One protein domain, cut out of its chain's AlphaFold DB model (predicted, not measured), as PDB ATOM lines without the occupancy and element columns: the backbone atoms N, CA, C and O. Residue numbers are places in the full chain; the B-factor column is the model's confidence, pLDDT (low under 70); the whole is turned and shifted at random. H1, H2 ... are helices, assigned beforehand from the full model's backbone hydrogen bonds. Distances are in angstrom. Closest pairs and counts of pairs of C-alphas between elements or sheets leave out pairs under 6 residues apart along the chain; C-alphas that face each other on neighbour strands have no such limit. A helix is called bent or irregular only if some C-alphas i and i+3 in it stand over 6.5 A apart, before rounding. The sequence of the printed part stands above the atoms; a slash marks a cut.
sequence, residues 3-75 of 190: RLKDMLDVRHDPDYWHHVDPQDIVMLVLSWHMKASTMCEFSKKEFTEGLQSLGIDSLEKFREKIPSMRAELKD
ATOM      1  N   ARG A   3      43.389  59.138  22.505       55.06
ATOM      2  CA  ARG A   3      42.120  58.800  21.849       55.06
ATOM      3  C   ARG A   3      41.639  57.471  22.398       55.06
ATOM      4  O   ARG A   3      42.446  56.577  22.623       55.06
ATOM      5  N   LEU A   4      40.328  57.322  22.558       52.44
ATOM      6  CA  LEU A   4      39.729  56.099  23.107       52.44
ATOM      7  C   LEU A   4      40.172  54.832  22.354       52.44
ATOM      8  O   LEU A   4      40.433  53.800  22.964       52.44
ATOM      9  N   LYS A   5      40.318  54.949  21.028       51.06
ATOM     10  CA  LYS A   5      40.805  53.879  20.149       51.06
ATOM     11  C   LYS A   5      42.233  53.460  20.503       51.06
ATOM     12  O   LYS A   5      42.465  52.277  20.678       51.06
ATOM     13  N   ASP A   6      43.130  54.418  20.735       53.62
ATOM     14  CA  ASP A   6      44.532  54.169  21.100       53.62
ATOM     15  C   ASP A   6      44.677  53.504  22.484       53.62
ATOM     16  O   ASP A   6      45.713  52.924  22.790       53.62
ATOM     17  N   MET A   7      43.654  53.604  23.345       52.41
ATOM     18  CA  MET A   7      43.623  52.980  24.680       52.41
ATOM     19  C   MET A   7      43.086  51.557  24.647       52.41
ATOM     20  O   MET A   7      43.533  50.711  25.420       52.41
ATOM     21  N   LEU A   8      42.126  51.313  23.755       51.25
ATOM     22  CA  LEU A   8      41.678  49.970  23.447       51.25
ATOM     23  C   LEU A   8      42.801  49.231  22.712       51.25
ATOM     24  O   LEU A   8      43.091  48.120  23.090       51.25
ATOM     25  N   ASP A   9      43.545  49.853  21.799       49.81
ATOM     26  CA  ASP A   9      44.589  49.227  20.958       49.81
ATOM     27  C   ASP A   9      45.896  48.786  21.676       49.81
ATOM     28  O   ASP A   9      46.862  48.375  21.040       49.81
ATOM     29  N   VAL A  10      45.980  48.830  23.013       47.50
ATOM     30  CA  VAL A  10      47.251  48.595  23.747       47.50
ATOM     31  C   VAL A  10      47.658  47.112  23.840       47.50
ATOM     32  O   VAL A  10      48.703  46.787  24.405       47.50
ATOM     33  N   ARG A  11      46.907  46.170  23.263       47.09
ATOM     34  CA  ARG A  11      47.395  44.792  23.092       47.09
ATOM     35  C   ARG A  11      46.998  44.292  21.714       47.09
ATOM     36  O   ARG A  11      45.818  44.165  21.426       47.09
ATOM     37  N   HIS A  12      48.007  44.006  20.896       47.28
ATOM     38  CA  HIS A  12      47.908  43.243  19.655       47.28
ATOM     39  C   HIS A  12      47.383  41.827  19.936       47.28
ATOM     40  O   HIS A  12      48.133  40.855  19.895       47.28
ATOM     41  N   ASP A  13      46.103  41.716  20.262       49.12
ATOM     42  CA  ASP A  13      45.383  40.457  20.345       49.12
ATOM     43  C   ASP A  13      44.109  40.591  19.493       49.12
ATOM     44  O   ASP A  13      43.151  41.247  19.917       49.12
ATOM     45  N   PRO A  14      44.116  40.038  18.265       49.94
ATOM     46  CA  PRO A  14      42.999  40.147  17.330       49.94
ATOM     47  C   PRO A  14      41.688  39.589  17.893       49.94
ATOM     48  O   PRO A  14      40.626  40.072  17.513       49.94
ATOM     49  N   ASP A  15      41.746  38.636  18.827       52.72
ATOM     50  CA  ASP A  15      40.566  37.921  19.319       52.72
ATOM     51  C   ASP A  15      39.897  38.611  20.521       52.72
ATOM     52  O   ASP A  15      38.746  38.325  20.867       52.72
ATOM     53  N   TYR A  16      40.576  39.559  21.172       47.94
ATOM     54  CA  TYR A  16      40.076  40.137  22.417       47.94
ATOM     55  C   TYR A  16      39.101  41.319  22.216       47.94
ATOM     56  O   TYR A  16      38.282  41.577  23.110       47.94
ATOM     57  N   TRP A  17      39.163  42.076  21.111       49.50
ATOM     58  CA  TRP A  17      38.374  43.321  20.938       49.50
ATOM     59  C   TRP A  17      36.993  43.123  20.319       49.50
ATOM     60  O   TRP A  17      36.205  44.064  20.273       49.50
ATOM     61  N   HIS A  18      36.638  41.903  19.927       48.75
ATOM     62  CA  HIS A  18      35.341  41.613  19.311       48.75
ATOM     63  C   HIS A  18      34.114  41.811  20.226       48.75
ATOM     64  O   HIS A  18      32.997  41.555  19.793       48.75
ATOM     65  N   HIS A  19      34.284  42.268  21.472       52.12
ATOM     66  CA  HIS A  19      33.211  42.261  22.472       52.12
ATOM     67  C   HIS A  19      32.747  43.637  22.969       52.12
ATOM     68  O   HIS A  19      31.758  43.679  23.697       52.12
ATOM     69  N   VAL A  20      33.416  44.748  22.625       53.22
ATOM     70  CA  VAL A  20      32.936  46.088  23.015       53.22
ATOM     71  C   VAL A  20      33.117  47.073  21.868       53.22
ATOM     72  O   VAL A  20      34.233  47.497  21.569       53.22
ATOM     73  N   ASP A  21      32.007  47.434  21.234       67.44
ATOM     74  CA  ASP A  21      31.979  48.435  20.174       67.44
ATOM     75  C   ASP A  21      32.313  49.826  20.760       67.44
ATOM     76  O   ASP A  21      31.692  50.245  21.739       67.44
ATOM     77  N   PRO A  22      33.281  50.583  20.209       65.62
ATOM     78  CA  PRO A  22      33.526  51.971  20.607       65.62
ATOM     79  C   PRO A  22      32.308  52.899  20.458       65.62
ATOM     80  O   PRO A  22      32.313  53.991  21.028       65.62
ATOM     81  N   GLN A  23      31.300  52.497  19.682       70.00
ATOM     82  CA  GLN A  23      30.020  53.186  19.512       70.00
ATOM     83  C   GLN A  23      28.924  52.670  20.458       70.00
ATOM     84  O   GLN A  23      27.805  53.174  20.426       70.00
ATOM     85  N   ASP A  24      29.233  51.701  21.322       84.00
ATOM     86  CA  ASP A  24      28.305  51.186  22.323       84.00
ATOM     87  C   ASP A  24      27.890  52.295  23.308       84.00
ATOM     88  O   ASP A  24      28.719  53.074  23.788       84.00
ATOM     89  N   ILE A  25      26.608  52.332  23.679       89.62
ATOM     90  CA  ILE A  25      26.048  53.254  24.675       89.62
ATOM     91  C   ILE A  25      26.793  53.180  26.013       89.62
ATOM     92  O   ILE A  25      26.890  54.171  26.734       89.62
ATOM     93  N   VAL A  26      27.399  52.036  26.325       89.56
ATOM     94  CA  VAL A  26      28.253  51.859  27.506       89.56
ATOM     95  C   VAL A  26      29.418  52.853  27.520       89.56
ATOM     96  O   VAL A  26      29.790  53.331  28.591       89.56
ATOM     97  N   MET A  27      29.959  53.237  26.359       88.38
ATOM     98  CA  MET A  27      31.022  54.245  26.272       88.38
ATOM     99  C   MET A  27      30.533  55.636  26.670       88.38
ATOM    100  O   MET A  27      31.283  56.400  27.282       88.38
ATOM    101  N   LEU A  28      29.270  55.958  26.388       91.56
ATOM    102  CA  LEU A  28      28.642  57.190  26.856       91.56
ATOM    103  C   LEU A  28      28.458  57.166  28.383       91.56
ATOM    104  O   LEU A  28      28.796  58.146  29.047       91.56
ATOM    105  N   VAL A  29      28.001  56.044  28.951       93.56
ATOM    106  CA  VAL A  29      27.856  55.882  30.414       93.56
ATOM    107  C   VAL A  29      29.210  55.979  31.122       93.56
ATOM    108  O   VAL A  29      29.343  56.680  32.125       93.56
ATOM    109  N   LEU A  30      30.240  55.328  30.576       91.19
ATOM    110  CA  LEU A  30      31.609  55.429  31.073       91.19
ATOM    111  C   LEU A  30      32.095  56.885  31.040       91.19
ATOM    112  O   LEU A  30      32.583  57.399  32.046       91.19
ATOM    113  N   SER A  31      31.918  57.569  29.907       92.00
ATOM    114  CA  SER A  31      32.313  58.974  29.740       92.00
ATOM    115  C   SER A  31      31.609  59.894  30.739       92.00
ATOM    116  O   SER A  31      32.234  60.813  31.273       92.00
ATOM    117  N   TRP A  32      30.337  59.621  31.035       94.44
ATOM    118  CA  TRP A  32      29.564  60.339  32.046       94.44
ATOM    119  C   TRP A  32      30.145  60.155  33.456       94.44
ATOM    120  O   TRP A  32      30.410  61.147  34.137       94.44
ATOM    121  N   HIS A  33      30.446  58.917  33.867       92.06
ATOM    122  CA  HIS A  33      31.089  58.633  35.162       92.06
ATOM    123  C   HIS A  33      32.455  59.306  35.304       92.06
ATOM    124  O   HIS A  33      32.795  59.851  36.357       92.06
ATOM    125  N   MET A  34      33.231  59.311  34.222       90.25
ATOM    126  CA  MET A  34      34.549  59.942  34.162       90.25
ATOM    127  C   MET A  34      34.477  61.470  34.044       90.25
ATOM    128  O   MET A  34      35.514  62.134  34.084       90.25
ATOM    129  N   LYS A  35      33.267  62.034  33.910       89.56
ATOM    130  CA  LYS A  35      33.011  63.465  33.701       89.56
ATOM    131  C   LYS A  35      33.797  64.017  32.511       89.56
ATOM    132  O   LYS A  35      34.357  65.110  32.585       89.56
ATOM    133  N   ALA A  36      33.848  63.238  31.431       88.75
ATOM    134  CA  ALA A  36      34.594  63.576  30.232       88.75
ATOM    135  C   ALA A  36      34.088  64.889  29.629       88.75
ATOM    136  O   ALA A  36      32.887  65.089  29.441       88.75
ATOM    137  N   SER A  37      35.012  65.783  29.306       85.12
ATOM    138  CA  SER A  37      34.676  67.102  28.773       85.12
ATOM    139  C   SER A  37      34.325  67.107  27.285       85.12
ATOM    140  O   SER A  37      33.589  67.993  26.857       85.12
ATOM    141  N   THR A  38      34.854  66.167  26.492       83.06
ATOM    142  CA  THR A  38      34.702  66.139  25.025       83.06
ATOM    143  C   THR A  38      34.566  64.705  24.514       83.06
ATOM    144  O   THR A  38      35.209  63.787  25.026       83.06
ATOM    145  N   MET A  39      33.737  64.503  23.493       82.19
ATOM    146  CA  MET A  39      33.578  63.219  22.814       82.19
ATOM    147  C   MET A  39      34.883  62.729  22.180       82.19
ATOM    148  O   MET A  39      35.659  63.503  21.628       82.19
ATOM    149  N   CYS A  40      35.111  61.414  22.262       73.56
ATOM    150  CA  CYS A  40      36.280  60.705  21.723       73.56
ATOM    151  C   CYS A  40      37.653  61.088  22.314       73.56
ATOM    152  O   CYS A  40      38.665  60.520  21.886       73.56
ATOM    153  N   GLU A  41      37.711  61.971  23.312       77.56
ATOM    154  CA  GLU A  41      38.956  62.428  23.930       77.56
ATOM    155  C   GLU A  41      38.893  62.348  25.454       77.56
ATOM    156  O   GLU A  41      37.935  62.792  26.081       77.56
ATOM    157  N   PHE A  42      39.968  61.837  26.055       78.31
ATOM    158  CA  PHE A  42      40.177  61.913  27.496       78.31
ATOM    159  C   PHE A  42      41.498  62.616  27.799       78.31
ATOM    160  O   PHE A  42      42.560  62.317  27.229       78.31
ATOM    161  N   SER A  43      41.459  63.549  28.743       82.31
ATOM    162  CA  SER A  43      42.660  63.989  29.436       82.31
ATOM    163  C   SER A  43      43.188  62.854  30.315       82.31
ATOM    164  O   SER A  43      42.445  61.997  30.795       82.31
ATOM    165  N   LYS A  44      44.495  62.874  30.598       79.25
ATOM    166  CA  LYS A  44      45.109  61.896  31.509       79.25
ATOM    167  C   LYS A  44      44.429  61.896  32.885       79.25
ATOM    168  O   LYS A  44      44.330  60.846  33.513       79.25
ATOM    169  N   LYS A  45      43.968  63.065  33.340       81.38
ATOM    170  CA  LYS A  45      43.301  63.233  34.630       81.38
ATOM    171  C   LYS A  45      41.926  62.563  34.640       81.38
ATOM    172  O   LYS A  45      41.723  61.679  35.462       81.38
ATOM    173  N   GLU A  46      41.045  62.922  33.698       85.38
ATOM    174  CA  GLU A  46      39.716  62.293  33.543       85.38
ATOM    175  C   GLU A  46      39.850  60.771  33.435       85.38
ATOM    176  O   GLU A  46      39.106  60.033  34.075       85.38
ATOM    177  N   PHE A  47      40.853  60.306  32.683       80.31
ATOM    178  CA  PHE A  47      41.117  58.885  32.530       80.31
ATOM    179  C   PHE A  47      41.493  58.198  33.842       80.31
ATOM    180  O   PHE A  47      40.824  57.265  34.280       80.31
ATOM    181  N   THR A  48      42.572  58.660  34.470       78.69
ATOM    182  CA  THR A  48      43.154  57.963  35.622       78.69
ATOM    183  C   THR A  48      42.227  58.046  36.832       78.69
ATOM    184  O   THR A  48      41.973  57.036  37.477       78.69
ATOM    185  N   GLU A  49      41.676  59.229  37.114       87.50
ATOM    186  CA  GLU A  49      40.785  59.433  38.260       87.50
ATOM    187  C   GLU A  49      39.421  58.769  38.041       87.50
ATOM    188  O   GLU A  49      38.872  58.178  38.971       87.50
ATOM    189  N   GLY A  50      38.885  58.832  36.819       86.25
ATOM    190  CA  GLY A  50      37.591  58.244  36.483       86.25
ATOM    191  C   GLY A  50      37.605  56.716  36.509       86.25
ATOM    192  O   GLY A  50      36.700  56.100  37.063       86.25
ATOM    193  N   LEU A  51      38.652  56.077  35.981       85.88
ATOM    194  CA  LEU A  51      38.776  54.623  36.088       85.88
ATOM    195  C   LEU A  51      39.055  54.166  37.523       85.88
ATOM    196  O   LEU A  51      38.478  53.177  37.975       85.88
ATOM    197  N   GLN A  52      39.883  54.909  38.265       86.56
ATOM    198  CA  GLN A  52      40.155  54.606  39.668       86.56
ATOM    199  C   GLN A  52      38.885  54.691  40.525       86.56
ATOM    200  O   GLN A  52      38.665  53.814  41.360       86.56
ATOM    201  N   SER A  53      38.026  55.695  40.309       89.00
ATOM    202  CA  SER A  53      36.760  55.829  41.045       89.00
ATOM    203  C   SER A  53      35.763  54.713  40.721       89.00
ATOM    204  O   SER A  53      34.993  54.304  41.590       89.00
ATOM    205  N   LEU A  54      35.819  54.170  39.503       87.44
ATOM    206  CA  LEU A  54      35.029  53.014  39.073       87.44
ATOM    207  C   LEU A  54      35.627  51.665  39.511       87.44
ATOM    208  O   LEU A  54      34.983  50.625  39.344       87.44
ATOM    209  N   GLY A  55      36.841  51.666  40.075       87.69
ATOM    210  CA  GLY A  55      37.577  50.458  40.453       87.69
ATOM    211  C   GLY A  55      38.082  49.646  39.256       87.69
ATOM    212  O   GLY A  55      38.277  48.437  39.374       87.69
ATOM    213  N   ILE A  56      38.264  50.292  38.103       87.19
ATOM    214  CA  ILE A  56      38.660  49.664  36.841       87.19
ATOM    215  C   ILE A  56      40.161  49.881  36.639       87.19
ATOM    216  O   ILE A  56      40.603  50.953  36.246       87.19
ATOM    217  N   ASP A  57      40.963  48.855  36.900       83.69
ATOM    218  CA  ASP A  57      42.421  48.863  36.680       83.69
ATOM    219  C   ASP A  57      42.864  47.874  35.587       83.69
ATOM    220  O   ASP A  57      44.050  47.744  35.284       83.69
ATOM    221  N   SER A  58      41.905  47.173  34.983       79.94
ATOM    222  CA  SER A  58      42.122  46.150  33.968       79.94
ATOM    223  C   SER A  58      40.912  46.034  33.043       79.94
ATOM    224  O   SER A  58      39.790  46.410  33.392       79.94
ATOM    225  N   LEU A  59      41.137  45.477  31.851       76.50
ATOM    226  CA  LEU A  59      40.075  45.242  30.870       76.50
ATOM    227  C   LEU A  59      39.033  44.225  31.368       76.50
ATOM    228  O   LEU A  59      37.862  44.328  31.024       76.50
ATOM    229  N   GLU A  60      39.446  43.261  32.190       82.38
ATOM    230  CA  GLU A  60      38.547  42.288  32.817       82.38
ATOM    231  C   GLU A  60      37.538  42.988  33.733       82.38
ATOM    232  O   GLU A  60      36.335  42.881  33.504       82.38
ATOM    233  N   LYS A  61      38.012  43.833  34.659       84.12
ATOM    234  CA  LYS A  61      37.128  44.643  35.511       84.12
ATOM    235  C   LYS A  61      36.256  45.613  34.718       84.12
ATOM    236  O   LYS A  61      35.121  45.874  35.107       84.12
ATOM    237  N   PHE A  62      36.756  46.146  33.600       84.88
ATOM    238  CA  PHE A  62      35.927  46.953  32.702       84.88
ATOM    239  C   PHE A  62      34.750  46.134  32.156       84.88
ATOM    240  O   PHE A  62      33.605  46.566  32.270       84.88
ATOM    241  N   ARG A  63      35.010  44.924  31.637       83.19
ATOM    242  CA  ARG A  63      33.971  44.012  31.127       83.19
ATOM    243  C   ARG A  63      32.958  43.629  32.203       83.19
ATOM    244  O   ARG A  63      31.761  43.650  31.933       83.19
ATOM    245  N   GLU A  64      33.410  43.359  33.425       88.06
ATOM    246  CA  GLU A  64      32.528  43.079  34.569       88.06
ATOM    247  C   GLU A  64      31.590  44.251  34.902       88.06
ATOM    248  O   GLU A  64      30.484  44.040  35.405       88.06
ATOM    249  N   LYS A  65      31.993  45.495  34.607       89.25
ATOM    250  CA  LYS A  65      31.162  46.686  34.830       89.25
ATOM    251  C   LYS A  65      30.141  46.952  33.733       89.25
ATOM    252  O   LYS A  65      29.139  47.608  34.031       89.25
ATOM    253  N   ILE A  66      30.320  46.422  32.523       89.25
ATOM    254  CA  ILE A  66      29.417  46.658  31.384       89.25
ATOM    255  C   ILE A  66      27.941  46.382  31.736       89.25
ATOM    256  O   ILE A  66      27.117  47.278  31.524       89.25
ATOM    257  N   PRO A  67      27.564  45.224  32.325       90.88
ATOM    258  CA  PRO A  67      26.169  44.966  32.682       90.88
ATOM    259  C   PRO A  67      25.621  45.980  33.689       90.88
ATOM    260  O   PRO A  67      24.472  46.405  33.571       90.88
ATOM    261  N   SER A  68      26.446  46.403  34.655       92.88
ATOM    262  CA  SER A  68      26.039  47.403  35.646       92.88
ATOM    263  C   SER A  68      25.818  48.776  35.011       92.88
ATOM    264  O   SER A  68      24.784  49.380  35.268       92.88
ATOM    265  N   MET A  69      26.701  49.212  34.106       93.19
ATOM    266  CA  MET A  69      26.555  50.477  33.372       93.19
ATOM    267  C   MET A  69      25.299  50.487  32.495       93.19
ATOM    268  O   MET A  69      24.579  51.481  32.469       93.19
ATOM    269  N   ARG A  70      24.977  49.372  31.824       92.31
ATOM    270  CA  ARG A  70      23.706  49.252  31.087       92.31
ATOM    271  C   ARG A  70      22.499  49.330  32.017       92.31
ATOM    272  O   ARG A  70      21.529  50.013  31.711       92.31
ATOM    273  N   ALA A  71      22.559  48.670  33.173       93.56
ATOM    274  CA  ALA A  71      21.476  48.721  34.152       93.56
ATOM    275  C   ALA A  71      21.217  50.145  34.678       93.56
ATOM    276  O   ALA A  71      20.074  50.467  34.990       93.56
ATOM    277  N   GLU A  72      22.229  51.017  34.722       94.44
ATOM    278  CA  GLU A  72      22.053  52.425  35.104       94.44
ATOM    279  C   GLU A  72      21.159  53.213  34.140       94.44
ATOM    280  O   GLU A  72      20.454  54.114  34.581       94.44
ATOM    281  N   LEU A  73      21.119  52.857  32.854       94.00
ATOM    282  CA  LEU A  73      20.253  53.511  31.861       94.00
ATOM    283  C   LEU A  73      18.763  53.190  32.062       94.00
ATOM    284  O   LEU A  73      17.886  53.891  31.543       94.00
ATOM    285  N   LYS A  74      18.461  52.140  32.834       93.00
ATOM    286  CA  LYS A  74      17.089  51.790  33.220       93.00
ATOM    287  C   LYS A  74      16.553  52.718  34.306       93.00
ATOM    288  O   LYS A  74      15.347  52.935  34.356       93.00
ATOM    289  N   ASP A  75      17.430  53.296  35.126       95.31
ATOM    290  CA  ASP A  75      17.056  54.313  36.103       95.31
ATOM    291  C   ASP A  75      16.725  55.634  35.390       95.31
ATOM    292  O   ASP A  75      17.509  56.152  34.593       95.31
TER     293      ASP A  75
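What this domain is: This is residues 3 to 75 of the 190 residues of the protein "Defective in cullin neddylation protein" of Trifolium subterraneum (UniProt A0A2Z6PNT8). Three helices form a frame with few contacts: H2 packs near its start on the later part of H4 and ends near the middle of H3, about square to both. The small helix H1 touches no helix, and from it a long loop, residues 9 to 24, leads to H2, with residues 10 to 15 sticking out. The printed part has 73 residues with four named helices, H1 to H4 in chain order, and no named strand; its class is all helix. It is compact, with a radius of gyration of the C-alphas of 12.0 A and spans of 34 by 26 by 22 A.

How they stand to each other: Look first at H1, residues 4 to 8, which is apart from H2, residues 25 to 33. H2 is close to but not clearly touching H3, residues 44 to 54: their closest C-alphas, of His 33 and Gly 50, are 6.6 A apart, and their lines are about perpendicular at 82 degrees. H2 touches H4, residues 59 to 72, which touches H2 with residues 66 to 70 alone; the closest C-alphas, of Val 26 and Met 69, are 6.3 A apart, and the lines are about perpendicular at 87 degrees. H3 and H4 are apart. In H1, H2 and H3 every O i to N i+4 pair is within hydrogen-bond range; in H4, 8 of 10 are.

Where its parts are: Find C-alpha 4 at (39.729, 56.099, 23.107), where H1 begins; it measures 6.4 A. H2 starts at C-alpha 25, (26.048, 53.254, 24.675), and runs 12.8 A; H3 runs 15.4 A. H4 runs 19.9 A to C-alpha 72 at (22.053, 52.425, 35.104); it is only just irregular, with C-alphas 64 and 67 6.9 A apart.

The domain as a whole: The two C-alphas farthest apart, of His 12 and Asp 75, are 36.7 A apart. The printed part has no cut. The link H1 to H2 is long, H2 to H3 short, H3 to H4 tight. In the B-factor column, residues 3 to 22 are under 70; the mean pLDDT of the printed part is 77.2.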